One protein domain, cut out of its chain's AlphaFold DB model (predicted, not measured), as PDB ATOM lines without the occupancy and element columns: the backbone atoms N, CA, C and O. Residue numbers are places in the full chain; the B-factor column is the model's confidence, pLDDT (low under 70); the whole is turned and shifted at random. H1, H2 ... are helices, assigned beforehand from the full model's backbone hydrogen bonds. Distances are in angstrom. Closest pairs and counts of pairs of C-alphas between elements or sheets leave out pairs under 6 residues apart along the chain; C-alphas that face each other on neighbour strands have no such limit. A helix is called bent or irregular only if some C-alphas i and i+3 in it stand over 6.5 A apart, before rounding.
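What this domain is: This is residues 37 to 127 of the 271 residues of the protein "Hypothetical protein" of Emiliania huxleyi (UniProt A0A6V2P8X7). A helical hairpin, H2 and H3, makes the middle; H1 turns off at a corner, and long H4 bends past H3 and sticks out as an arm, residues 109 to 127. The 91 printed residues, all helix by class, hold H1 to H4 in chain order and no named strand. The whole is loose and flat, radius of gyration of the C-alphas 17.7 A, spanning 51 by 39 by 17 A.

Where its parts are: Find C-alpha 39 at (20.740, 7.378, -51.457), where H1 begins, residues 39 to 50, 16.9 A. Next come H2, residues 52 to 65, 20.2 A, and H3, residues 74 to 82, 12.3 A. H4, residues 86 to 127, 50.3 A, ends at C-alpha 127, (22.614, 52.245, -53.102); it is irregular, C-alphas 91 and 94 being 7.2 A apart, with a kink of 65 degrees near residue 94.

How they stand to each other: H2 and H3 touch, closest C-alphas Val 56 and Ala 81, 5.2 A, opposite ways at a steep 44 degrees. H1 and H2 touch only at the corner, closest C-alphas Ala 49 and Arg 55, 4.7 A. H4 touches H3 with residues 88 to 100 alone, closest C-alphas Gly 88 and Thr 82, 4.9 A. H1 and H4 are apart. Every O i to N i+4 pair is within hydrogen-bond range in H1 and H3, 8 of 10 in H2, 32 of 38 in H4.

The domain as a whole: The farthest C-alphas, Ala 87 and Ala 127, are 52.8 A apart. The printed part has no cut, no link is long, and no printed residue is under 70 in pLDDT.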
ATOM      1  N   PRO A  37      24.390  13.343 -54.300       81.50
ATOM      2  CA  PRO A  37      24.751  11.963 -54.026       81.50
ATOM      3  C   PRO A  37      23.506  11.079 -54.004       81.50
ATOM      4  O   PRO A  37      22.452  11.469 -53.489       81.50
ATOM      5  N   SER A  38      23.629   9.876 -54.548       88.00
ATOM      6  CA  SER A  38      22.569   8.881 -54.470       88.00
ATOM      7  C   SER A  38      22.284   8.493 -53.015       88.00
ATOM      8  O   SER A  38      23.085   8.713 -52.102       88.00
ATOM      9  N   LYS A  39      21.121   7.878 -52.783       86.81
ATOM     10  CA  LYS A  39      20.740   7.378 -51.457       86.81
ATOM     11  C   LYS A  39      21.800   6.429 -50.883       86.81
ATOM     12  O   LYS A  39      22.134   6.553 -49.708       86.81
ATOM     13  N   ASP A  40      22.335   5.530 -51.704       89.88
ATOM     14  CA  ASP A  40      23.335   4.548 -51.278       89.88
ATOM     15  C   ASP A  40      24.674   5.227 -50.958       89.88
ATOM     16  O   ASP A  40      25.259   4.968 -49.910       89.88
ATOM     17  N   GLU A  41      25.087   6.213 -51.762       86.62
ATOM     18  CA  GLU A  41      26.276   7.029 -51.478       86.62
ATOM     19  C   GLU A  41      26.149   7.819 -50.167       86.62
ATOM     20  O   GLU A  41      27.128   7.957 -49.433       86.62
ATOM     21  N   LEU A  42      24.954   8.323 -49.835       85.44
ATOM     22  CA  LEU A  42      24.707   8.990 -48.552       85.44
ATOM     23  C   LEU A  42      24.825   8.022 -47.371       85.44
ATOM     24  O   LEU A  42      25.371   8.404 -46.332       85.44
ATOM     25  N   TYR A  43      24.334   6.786 -47.509       87.12
ATOM     26  CA  TYR A  43      24.482   5.768 -46.467       87.12
ATOM     27  C   TYR A  43      25.933   5.338 -46.290       87.12
ATOM     28  O   TYR A  43      26.393   5.265 -45.151       87.12
ATOM     29  N   ASP A  44      26.670   5.137 -47.380       88.31
ATOM     30  CA  ASP A  44      28.097   4.819 -47.328       88.31
ATOM     31  C   ASP A  44      28.893   5.955 -46.679       88.31
ATOM     32  O   ASP A  44      29.768   5.725 -45.840       88.31
ATOM     33  N   TYR A  45      28.559   7.206 -47.009       85.19
ATOM     34  CA  TYR A  45      29.174   8.378 -46.393       85.19
ATOM     35  C   TYR A  45      28.887   8.445 -44.889       85.19
ATOM     36  O   TYR A  45      29.795   8.682 -44.091       85.19
ATOM     37  N   ALA A  46      27.635   8.205 -44.488       85.00
ATOM     38  CA  ALA A  46      27.248   8.168 -43.085       85.00
ATOM     39  C   ALA A  46      27.964   7.033 -42.338       85.00
ATOM     40  O   ALA A  46      28.527   7.276 -41.274       85.00
ATOM     41  N   ALA A  47      28.013   5.827 -42.906       88.62
ATOM     42  CA  ALA A  47      28.696   4.681 -42.311       88.62
ATOM     43  C   ALA A  47      30.181   4.985 -42.054       88.62
ATOM     44  O   ALA A  47      30.668   4.794 -40.939       88.62
ATOM     45  N   ARG A  48      30.870   5.566 -43.043       87.88
ATOM     46  CA  ARG A  48      32.273   5.991 -42.912       87.88
ATOM     47  C   ARG A  48      32.478   7.128 -41.913       87.88
ATOM     48  O   ARG A  48      33.537   7.233 -41.310       87.88
ATOM     49  N   ALA A  49      31.491   8.001 -41.731       86.19
ATOM     50  CA  ALA A  49      31.574   9.081 -40.751       86.19
ATOM     51  C   ALA A  49      31.445   8.586 -39.297       86.19
ATOM     52  O   ALA A  49      31.931   9.263 -38.387       86.19
ATOM     53  N   TYR A  50      30.801   7.436 -39.069       85.31
ATOM     54  CA  TYR A  50      30.642   6.835 -37.739       85.31
ATOM     55  C   TYR A  50      31.737   5.826 -37.381       85.31
ATOM     56  O   TYR A  50      32.010   5.636 -36.196       85.31
ATOM     57  N   ASP A  51      32.380   5.212 -38.371       88.06
ATOM     58  CA  ASP A  51      33.501   4.301 -38.158       88.06
ATOM     59  C   ASP A  51      34.820   5.068 -37.890       88.06
ATOM     60  O   ASP A  51      35.249   5.853 -38.734       88.06
ATOM     61  N   PRO A  52      35.498   4.873 -36.742       82.94
ATOM     62  CA  PRO A  52      36.682   5.654 -36.375       82.94
ATOM     63  C   PRO A  52      37.853   5.564 -37.362       82.94
ATOM     64  O   PRO A  52      38.570   6.552 -37.523       82.94
ATOM     65  N   GLU A  53      38.055   4.412 -38.008       86.75
ATOM     66  CA  GLU A  53      39.187   4.184 -38.915       86.75
ATOM     67  C   GLU A  53      38.985   4.891 -40.258       86.75
ATOM     68  O   GLU A  53      39.900   5.529 -40.781       86.75
ATOM     69  N   SER A  54      37.770   4.839 -40.799       91.12
ATOM     70  CA  SER A  54      37.435   5.494 -42.065       91.12
ATOM     71  C   SER A  54      37.012   6.961 -41.918       91.12
ATOM     72  O   SER A  54      37.064   7.706 -42.905       91.12
ATOM     73  N   ARG A  55      36.669   7.411 -40.703       90.94
ATOM     74  CA  ARG A  55      36.267   8.795 -40.411       90.94
ATOM     75  C   ARG A  55      37.399   9.795 -40.584       90.94
ATOM     76  O   ARG A  55      37.184  10.829 -41.208       90.94
ATOM     77  N   VAL A  56      38.583   9.516 -40.042       92.88
ATOM     78  CA  VAL A  56      39.730  10.440 -40.106       92.88
ATOM     79  C   VAL A  56      40.103  10.789 -41.558       92.88
ATOM     80  O   VAL A  56      40.040  11.974 -41.895       92.88
ATOM     81  N   PRO A  57      40.365   9.822 -42.462       93.19
ATOM     82  CA  PRO A  57      40.694  10.145 -43.853       93.19
ATOM     83  C   PRO A  57      39.517  10.780 -44.610       93.19
ATOM     84  O   PRO A  57      39.722  11.573 -45.530       93.19
ATOM     85  N   LEU A  58      38.267  10.471 -44.231       92.75
ATOM     86  CA  LEU A  58      37.091  11.133 -44.799       92.75
ATOM     87  C   LEU A  58      37.060  12.623 -44.433       92.75
ATOM     88  O   LEU A  58      36.879  13.468 -45.308       92.75
ATOM     89  N   VAL A  59      37.237  12.943 -43.152       92.38
ATOM     90  CA  VAL A  59      37.219  14.320 -42.649       92.38
ATOM     91  C   VAL A  59      38.374  15.120 -43.235       92.38
ATOM     92  O   VAL A  59      38.159  16.245 -43.673       92.38
ATOM     93  N   GLU A  60      39.569  14.544 -43.310       93.44
ATOM     94  CA  GLU A  60      40.732  15.190 -43.920       93.44
ATOM     95  C   GLU A  60      40.475  15.560 -45.392       93.44
ATOM     96  O   GLU A  60      40.666  16.708 -45.802       93.44
ATOM     97  N   ALA A  61      39.930  14.624 -46.177       91.50
ATOM     98  CA  ALA A  61      39.564  14.876 -47.568       91.50
ATOM     99  C   ALA A  61      38.506  15.985 -47.705       91.50
ATOM    100  O   ALA A  61      38.555  16.786 -48.641       91.50
ATOM    101  N   VAL A  62      37.546  16.054 -46.777       90.75
ATOM    102  CA  VAL A  62      36.515  17.102 -46.757       90.75
ATOM    103  C   VAL A  62      37.114  18.452 -46.384       90.75
ATOM    104  O   VAL A  62      36.825  19.433 -47.067       90.75
ATOM    105  N   LEU A  63      37.967  18.506 -45.359       92.75
ATOM    106  CA  LEU A  63      38.664  19.717 -44.927       92.75
ATOM    107  C   LEU A  63      39.484  20.317 -46.075       92.75
ATOM    108  O   LEU A  63      39.378  21.512 -46.350       92.75
ATOM    109  N   ASN A  64      40.211  19.483 -46.813       92.25
ATOM    110  CA  ASN A  64      40.951  19.923 -47.994       92.25
ATOM    111  C   ASN A  64      40.021  20.400 -49.121       92.25
ATOM    112  O   ASN A  64      40.262  21.450 -49.714       92.25
ATOM    113  N   LYS A  65      38.899  19.711 -49.376       91.19
ATOM    114  CA  LYS A  65      37.901  20.161 -50.368       91.19
ATOM    115  C   LYS A  65      37.292  21.525 -50.037       91.19
ATOM    116  O   LYS A  65      37.026  22.297 -50.956       91.19
ATOM    117  N   VAL A  66      37.063  21.829 -48.758       88.81
ATOM    118  CA  VAL A  66      36.539  23.141 -48.329       88.81
ATOM    119  C   VAL A  66      37.630  24.208 -48.180       88.81
ATOM    120  O   VAL A  66      37.321  25.366 -47.899       88.81
ATOM    121  N   GLY A  67      38.894  23.855 -48.425       88.06
ATOM    122  CA  GLY A  67      40.015  24.790 -48.469       88.06
ATOM    123  C   GLY A  67      40.687  25.055 -47.119       88.06
ATOM    124  O   GLY A  67      41.170  26.168 -46.893       88.06
ATOM    125  N   ALA A  68      40.682  24.084 -46.198       86.94
ATOM    126  CA  ALA A  68      41.359  24.197 -44.902       86.94
ATOM    127  C   ALA A  68      42.884  24.378 -45.036       86.94
ATOM    128  O   ALA A  68      43.489  25.078 -44.225       86.94
ATOM    129  N   ASP A  69      43.475  23.833 -46.100       86.56
ATOM    130  CA  ASP A  69      44.879  23.975 -46.516       86.56
ATOM    131  C   ASP A  69      45.328  25.440 -46.689       86.56
ATOM    132  O   ASP A  69      46.499  25.785 -46.533       86.56
ATOM    133  N   LYS A  70      44.389  26.356 -46.951       86.12
ATOM    134  CA  LYS A  70      44.676  27.797 -47.027       86.12
ATOM    135  C   LYS A  70      44.993  28.410 -45.669       86.12
ATOM    136  O   LYS A  70      45.598  29.486 -45.606       86.12
ATOM    137  N   TYR A  71      44.586  27.764 -44.582       83.69
ATOM    138  CA  TYR A  71      44.652  28.303 -43.226       83.69
ATOM    139  C   TYR A  71      45.540  27.468 -42.307       83.69
ATOM    140  O   TYR A  71      46.266  28.049 -41.498       83.69
ATOM    141  N   LEU A  72      45.532  26.153 -42.493       86.25
ATOM    142  CA  LEU A  72      46.272  25.161 -41.724       86.25
ATOM    143  C   LEU A  72      47.292  24.456 -42.621       86.25
ATOM    144  O   LEU A  72      47.045  24.271 -43.809       86.25
ATOM    145  N   ASP A  73      48.437  24.071 -42.059       88.19
ATOM    146  CA  ASP A  73      49.362  23.181 -42.767       88.19
ATOM    147  C   ASP A  73      48.864  21.723 -42.765       88.19
ATOM    148  O   ASP A  73      47.969  21.362 -42.003       88.19
ATOM    149  N   GLU A  74      49.434  20.882 -43.630       89.31
ATOM    150  CA  GLU A  74      49.008  19.487 -43.839       89.31
ATOM    151  C   GLU A  74      48.928  18.692 -42.525       89.31
ATOM    152  O   GLU A  74      47.928  18.034 -42.252       89.31
ATOM    153  N   LYS A  75      49.915  18.866 -41.637       88.75
ATOM    154  CA  LYS A  75      49.948  18.204 -40.322       88.75
ATOM    155  C   LYS A  75      48.867  18.725 -39.382       88.75
ATOM    156  O   LYS A  75      48.330  17.972 -38.574       88.75
ATOM    157  N   GLN A  76      48.552  20.016 -39.449       89.19
ATOM    158  CA  GLN A  76      47.454  20.607 -38.687       89.19
ATOM    159  C   GLN A  76      46.086  20.140 -39.199       89.19
ATOM    160  O   GLN A  76      45.179  19.958 -38.389       89.19
ATOM    161  N   VAL A  77      45.931  19.920 -40.507       90.94
ATOM    162  CA  VAL A  77      44.704  19.355 -41.092       90.94
ATOM    163  C   VAL A  77      44.533  17.890 -40.681       90.94
ATOM    164  O   VAL A  77      43.450  17.517 -40.230       90.94
ATOM    165  N   GLU A  78      45.597  17.088 -40.739       91.06
ATOM    166  CA  GLU A  78      45.608  15.690 -40.280       91.06
ATOM    167  C   GLU A  78      45.281  15.581 -38.777       91.06
ATOM    168  O   GLU A  78      44.415  14.803 -38.360       91.06
ATOM    169  N   ALA A  79      45.905  16.421 -37.946       89.69
ATOM    170  CA  ALA A  79      45.626  16.481 -36.511       89.69
ATOM    171  C   ALA A  79      44.180  16.928 -36.224       89.69
ATOM    172  O   ALA A  79      43.509  16.358 -35.359       89.69
ATOM    173  N   LEU A  80      43.654  17.902 -36.978       90.62
ATOM    174  CA  LEU A  80      42.260  18.339 -36.870       90.62
ATOM    175  C   LEU A  80      41.278  17.229 -37.273       90.62
ATOM    176  O   LEU A  80      40.256  17.047 -36.610       90.62
ATOM    177  N   ALA A  81      41.588  16.461 -38.317       92.06
ATOM    178  CA  ALA A  81      40.795  15.302 -38.710       92.06
ATOM    179  C   ALA A  81      40.819  14.214 -37.623       92.06
ATOM    180  O   ALA A  81      39.776  13.652 -37.276       92.06
ATOM    181  N   THR A  82      41.978  13.980 -37.008       91.69
ATOM    182  CA  THR A  82      42.163  13.015 -35.914       91.69
ATOM    183  C   THR A  82      41.344  13.387 -34.670       91.69
ATOM    184  O   THR A  82      40.752  12.507 -34.034       91.69
ATOM    185  N   CYS A  83      41.191  14.686 -34.380       91.12
ATOM    186  CA  CYS A  83      40.324  15.215 -33.316       91.12
ATOM    187  C   CYS A  83      38.833  14.869 -33.469       91.12
ATOM    188  O   CYS A  83      38.060  15.071 -32.535       91.12
ATOM    189  N   THR A  84      38.395  14.332 -34.612       89.69
ATOM    190  CA  THR A  84      37.012  13.849 -34.765       89.69
ATOM    191  C   THR A  84      36.753  12.508 -34.079       89.69
ATOM    192  O   THR A  84      35.598  12.119 -33.903       89.69
ATOM    193  N   THR A  85      37.806  11.819 -33.636       89.50
ATOM    194  CA  THR A  85      37.709  10.644 -32.765       89.50
ATOM    195  C   THR A  85      37.918  11.049 -31.307       89.50
ATOM    196  O   THR A  85      38.683  11.965 -31.016       89.50
ATOM    197  N   ALA A  86      37.289  10.350 -30.357       86.31
ATOM    198  CA  ALA A  86      37.464  10.657 -28.931       86.31
ATOM    199  C   ALA A  86      38.932  10.505 -28.478       86.31
ATOM    200  O   ALA A  86      39.441  11.332 -27.726       86.31
ATOM    201  N   ALA A  87      39.630   9.478 -28.976       87.12
ATOM    202  CA  ALA A  87      41.038   9.239 -28.665       87.12
ATOM    203  C   ALA A  87      41.953  10.320 -29.256       87.12
ATOM    204  O   ALA A  87      42.866  10.791 -28.578       87.12
ATOM    205  N   GLY A  88      41.698  10.722 -30.503       87.88
ATOM    206  CA  GLY A  88      42.436  11.791 -31.160       87.88
ATOM    207  C   GLY A  88      42.187  13.150 -30.519       87.88
ATOM    208  O   GLY A  88      43.138  13.882 -30.283       87.88
ATOM    209  N   LEU A  89      40.945  13.454 -30.130       88.00
ATOM    210  CA  LEU A  89      40.601  14.711 -29.462       88.00
ATOM    211  C   LEU A  89      41.390  14.898 -28.162       88.00
ATOM    212  O   LEU A  89      41.929  15.968 -27.914       88.00
ATOM    213  N   VAL A  90      41.496  13.854 -27.339       89.88
ATOM    214  CA  VAL A  90      42.228  13.934 -26.066       89.88
ATOM    215  C   VAL A  90      43.738  14.106 -26.282       89.88
ATOM    216  O   VAL A  90      44.388  14.790 -25.494       89.88
ATOM    217  N   LYS A  91      44.300  13.499 -27.334       89.06
ATOM    218  CA  LYS A  91      45.746  13.516 -27.606       89.06
ATOM    219  C   LYS A  91      46.205  14.762 -28.362       89.06
ATOM    220  O   LYS A  91      47.184  15.386 -27.969       89.06
ATOM    221  N   GLU A  92      45.504  15.112 -29.434       88.44
ATOM    222  CA  GLU A  92      45.957  16.098 -30.417       88.44
ATOM    223  C   GLU A  92      45.420  17.506 -30.140       88.44
ATOM    224  O   GLU A  92      46.091  18.488 -30.461       88.44
ATOM    225  N   ALA A  93      44.246  17.648 -29.509       84.06
ATOM    226  CA  ALA A  93      43.613  18.960 -29.340       84.06
ATOM    227  C   ALA A  93      44.472  19.995 -28.589       84.06
ATOM    228  O   ALA A  93      44.504  21.141 -29.045       84.06
ATOM    229  N   PRO A  94      45.195  19.659 -27.496       85.44
ATOM    230  CA  PRO A  94      46.007  20.645 -26.782       85.44
ATOM    231  C   PRO A  94      47.119  21.229 -27.664       85.44
ATOM    232  O   PRO A  94      47.262  22.447 -27.764       85.44
ATOM    233  N   ALA A  95      47.859  20.363 -28.363       84.12
ATOM    234  CA  ALA A  95      48.962  20.767 -29.233       84.12
ATOM    235  C   ALA A  95      48.470  21.455 -30.516       84.12
ATOM    236  O   ALA A  95      49.116  22.380 -31.019       84.12
ATOM    237  N   LEU A  96      47.322  21.025 -31.049       85.75
ATOM    238  CA  LEU A  96      46.697  21.647 -32.209       85.75
ATOM    239  C   LEU A  96      46.246  23.073 -31.891       85.75
ATOM    240  O   LEU A  96      46.548  23.980 -32.660       85.75
ATOM    241  N   LEU A  97      45.569  23.290 -30.759       83.31
ATOM    242  CA  LEU A  97      45.106  24.618 -30.351       83.31
ATOM    243  C   LEU A  97      46.273  25.591 -30.180       83.31
ATOM    244  O   LEU A  97      46.221  26.693 -30.719       83.31
ATOM    245  N   GLU A  98      47.350  25.176 -29.513       86.31
ATOM    246  CA  GLU A  98      48.528  26.024 -29.305       86.31
ATOM    247  C   GLU A  98      49.183  26.456 -30.631       86.31
ATOM    248  O   GLU A  98      49.569  27.613 -30.799       86.31
ATOM    249  N   ARG A  99      49.264  25.546 -31.611       83.81
ATOM    250  CA  ARG A  99      49.940  25.801 -32.897       83.81
ATOM    251  C   ARG A  99      49.051  26.474 -33.941       83.81
ATOM    252  O   ARG A  99      49.546  27.254 -34.755       83.81
ATOM    253  N   ALA A 100      47.767  26.131 -33.979       81.88
ATOM    254  CA  ALA A 100      46.845  26.568 -35.023       81.88
ATOM    255  C   ALA A 100      46.095  27.850 -34.649       81.88
ATOM    256  O   ALA A 100      45.829  28.663 -35.535       81.88
ATOM    257  N   ALA A 101      45.781  28.072 -33.366       79.50
ATOM    258  CA  ALA A 101      44.967  29.216 -32.951       79.50
ATOM    259  C   ALA A 101      45.564  30.582 -33.347       79.50
ATOM    260  O   ALA A 101      44.809  31.392 -33.886       79.50
ATOM    261  N   PRO A 102      46.879  30.851 -33.193       81.94
ATOM    262  CA  PRO A 102      47.446  32.141 -33.593       81.94
ATOM    263  C   PRO A 102      47.308  32.401 -35.098       81.94
ATOM    264  O   PRO A 102      46.870  33.473 -35.509       81.94
ATOM    265  N   ARG A 103      47.602  31.394 -35.932       76.94
ATOM    266  CA  ARG A 103      47.503  31.495 -37.400       76.94
ATOM    267  C   ARG A 103      46.063  31.642 -37.878       76.94
ATOM    268  O   ARG A 103      45.801  32.423 -38.791       76.94
ATOM    269  N   LEU A 104      45.135  30.890 -37.285       79.38
ATOM    270  CA  LEU A 104      43.710  30.999 -37.591       79.38
ATOM    271  C   LEU A 104      43.174  32.381 -37.217       79.38
ATOM    272  O   LEU A 104      42.415  32.963 -37.987       79.38
ATOM    273  N   TYR A 105      43.604  32.929 -36.079       81.19
ATOM    274  CA  TYR A 105      43.220  34.270 -35.650       81.19
ATOM    275  C   TYR A 105      43.778  35.359 -36.575       81.19
ATOM    276  O   TYR A 105      43.040  36.241 -37.012       81.19
ATOM    277  N   GLU A 106      45.058  35.284 -36.938       82.50
ATOM    278  CA  GLU A 106      45.701  36.247 -37.839       82.50
ATOM    279  C   GLU A 106      45.078  36.219 -39.246       82.50
ATOM    280  O   GLU A 106      44.656  37.249 -39.774       82.50
ATOM    281  N   LYS A 107      44.932  35.030 -39.846       79.31
ATOM    282  CA  LYS A 107      44.318  34.903 -41.177       79.31
ATOM    283  C   LYS A 107      42.826  35.228 -41.162       79.31
ATOM    284  O   LYS A 107      42.329  35.824 -42.116       79.31
ATOM    285  N   GLY A 108      42.117  34.844 -40.101       77.00
ATOM    286  CA  GLY A 108      40.692  35.118 -39.932       77.00
ATOM    287  C   GLY A 108      40.402  36.609 -39.773       77.00
ATOM    288  O   GLY A 108      39.527  37.133 -40.458       77.00
ATOM    289  N   SER A 109      41.175  37.309 -38.940       78.06
ATOM    290  CA  SER A 109      41.029  38.758 -38.748       78.06
ATOM    291  C   SER A 109      41.352  39.538 -40.027       78.06
ATOM    292  O   SER A 109      40.565  40.390 -40.434       78.06
ATOM    293  N   GLY A 110      42.417  39.170 -40.748       79.81
ATOM    294  CA  GLY A 110      42.734  39.773 -42.045       79.81
ATOM    295  C   GLY A 110      41.667  39.538 -43.125       79.81
ATOM    296  O   GLY A 110      41.464  40.393 -43.985       79.81
ATOM    297  N   LEU A 111      40.967  38.399 -43.100       78.69
ATOM    298  CA  LEU A 111      39.848  38.141 -44.015       78.69
ATOM    299  C   LEU A 111      38.625  38.994 -43.658       78.69
ATOM    300  O   LEU A 111      37.959  39.504 -44.558       78.69
ATOM    301  N   PHE A 112      38.349  39.157 -42.363       77.44
ATOM    302  CA  PHE A 112      37.239  39.972 -41.884       77.44
ATOM    303  C   PHE A 112      37.413  41.438 -42.291       77.44
ATOM    304  O   PHE A 112      36.500  42.002 -42.890       77.44
ATOM    305  N   GLU A 113      38.601  42.014 -42.096       84.44
ATOM    306  CA  GLU A 113      38.888  43.388 -42.533       84.44
ATOM    307  C   GLU A 113      38.756  43.548 -44.053       84.44
ATOM    308  O   GLU A 113      38.007  44.403 -44.511       84.44
ATOM    309  N   LYS A 114      39.341  42.646 -44.855       82.94
ATOM    310  CA  LYS A 114      39.172  42.677 -46.323       82.94
ATOM    311  C   LYS A 114      37.713  42.557 -46.757       82.94
ATOM    312  O   LYS A 114      37.297  43.147 -47.752       82.94
ATOM    313  N   SER A 115      36.927  41.743 -46.052       75.44
ATOM    314  CA  SER A 115      35.502  41.591 -46.346       75.44
ATOM    315  C   SER A 115      34.713  42.849 -45.995       75.44
ATOM    316  O   SER A 115      33.807  43.219 -46.739       75.44
ATOM    317  N   LYS A 116      35.094  43.527 -44.909       84.12
ATOM    318  CA  LYS A 116      34.516  44.792 -44.473       84.12
ATOM    319  C   LYS A 116      34.855  45.918 -45.446       84.12
ATOM    320  O   LYS A 116      33.936  46.589 -45.890       84.12
ATOM    321  N   GLU A 117      36.116  46.053 -45.855       85.50
ATOM    322  CA  GLU A 117      36.548  47.009 -46.886       85.50
ATOM    323  C   GLU A 117      35.745  46.818 -48.177       85.50
ATOM    324  O   GLU A 117      35.120  47.745 -48.681       85.50
ATOM    325  N   LYS A 118      35.657  45.576 -48.667       82.75
ATOM    326  CA  LYS A 118      34.891  45.261 -49.876       82.75
ATOM    327  C   LYS A 118      33.392  45.520 -49.714       82.75
ATOM    328  O   LYS A 118      32.713  45.877 -50.673       82.75
ATOM    329  N   TYR A 119      32.851  45.302 -48.519       77.44
ATOM    330  CA  TYR A 119      31.468  45.646 -48.219       77.44
ATOM    331  C   TYR A 119      31.271  47.165 -48.258       77.44
ATOM    332  O   TYR A 119      30.357  47.628 -48.930       77.44
ATOM    333  N   GLU A 120      32.149  47.936 -47.618       87.44
ATOM    334  CA  GLU A 120      32.129  49.403 -47.634       87.44
ATOM    335  C   GLU A 120      32.283  49.974 -49.054       87.44
ATOM    336  O   GLU A 120      31.590  50.931 -49.390       87.44
ATOM    337  N   GLU A 121      33.083  49.346 -49.921       85.81
ATOM    338  CA  GLU A 121      33.167  49.675 -51.355       85.81
ATOM    339  C   GLU A 121      31.856  49.398 -52.109       85.81
ATOM    340  O   GLU A 121      31.463  50.153 -53.001       85.81
ATOM    341  N   LEU A 122      31.166  48.303 -51.777       81.50
ATOM    342  CA  LEU A 122      29.942  47.883 -52.464       81.50
ATOM    343  C   LEU A 122      28.692  48.618 -51.974       81.50
ATOM    344  O   LEU A 122      27.742  48.753 -52.742       81.50
ATOM    345  N   VAL A 123      28.667  49.097 -50.730       86.06
ATOM    346  CA  VAL A 123      27.535  49.842 -50.151       86.06
ATOM    347  C   VAL A 123      27.078  51.022 -51.025       86.06
ATOM    348  O   VAL A 123      25.888  51.050 -51.356       86.06
ATOM    349  N   PRO A 124      27.945  51.972 -51.438       88.06
ATOM    350  CA  PRO A 124      27.516  53.096 -52.269       88.06
ATOM    351  C   PRO A 124      27.029  52.625 -53.642       88.06
ATOM    352  O   PRO A 124      25.979  53.057 -54.106       88.06
ATOM    353  N   VAL A 125      27.718  51.649 -54.238       85.06
ATOM    354  CA  VAL A 125      27.358  51.078 -55.541       85.06
ATOM    355  C   VAL A 125      25.960  50.451 -55.495       85.06
ATOM    356  O   VAL A 125      25.123  50.700 -56.358       85.06
ATOM    357  N   VAL A 126      25.666  49.656 -54.466       78.62
ATOM    358  CA  VAL A 126      24.350  49.026 -54.289       78.62
ATOM    359  C   VAL A 126      23.259  50.069 -54.041       78.62
ATOM    360  O   VAL A 126      22.146  49.896 -54.543       78.62
ATOM    361  N   ALA A 127      23.554  51.145 -53.306       84.94
ATOM    362  CA  ALA A 127      22.614  52.245 -53.102       84.94
ATOM    363  C   ALA A 127      22.272  52.943 -54.431       84.94
ATOM    364  O   ALA A 127      21.091  53.057 -54.762       84.94
TER     365      ALA A 127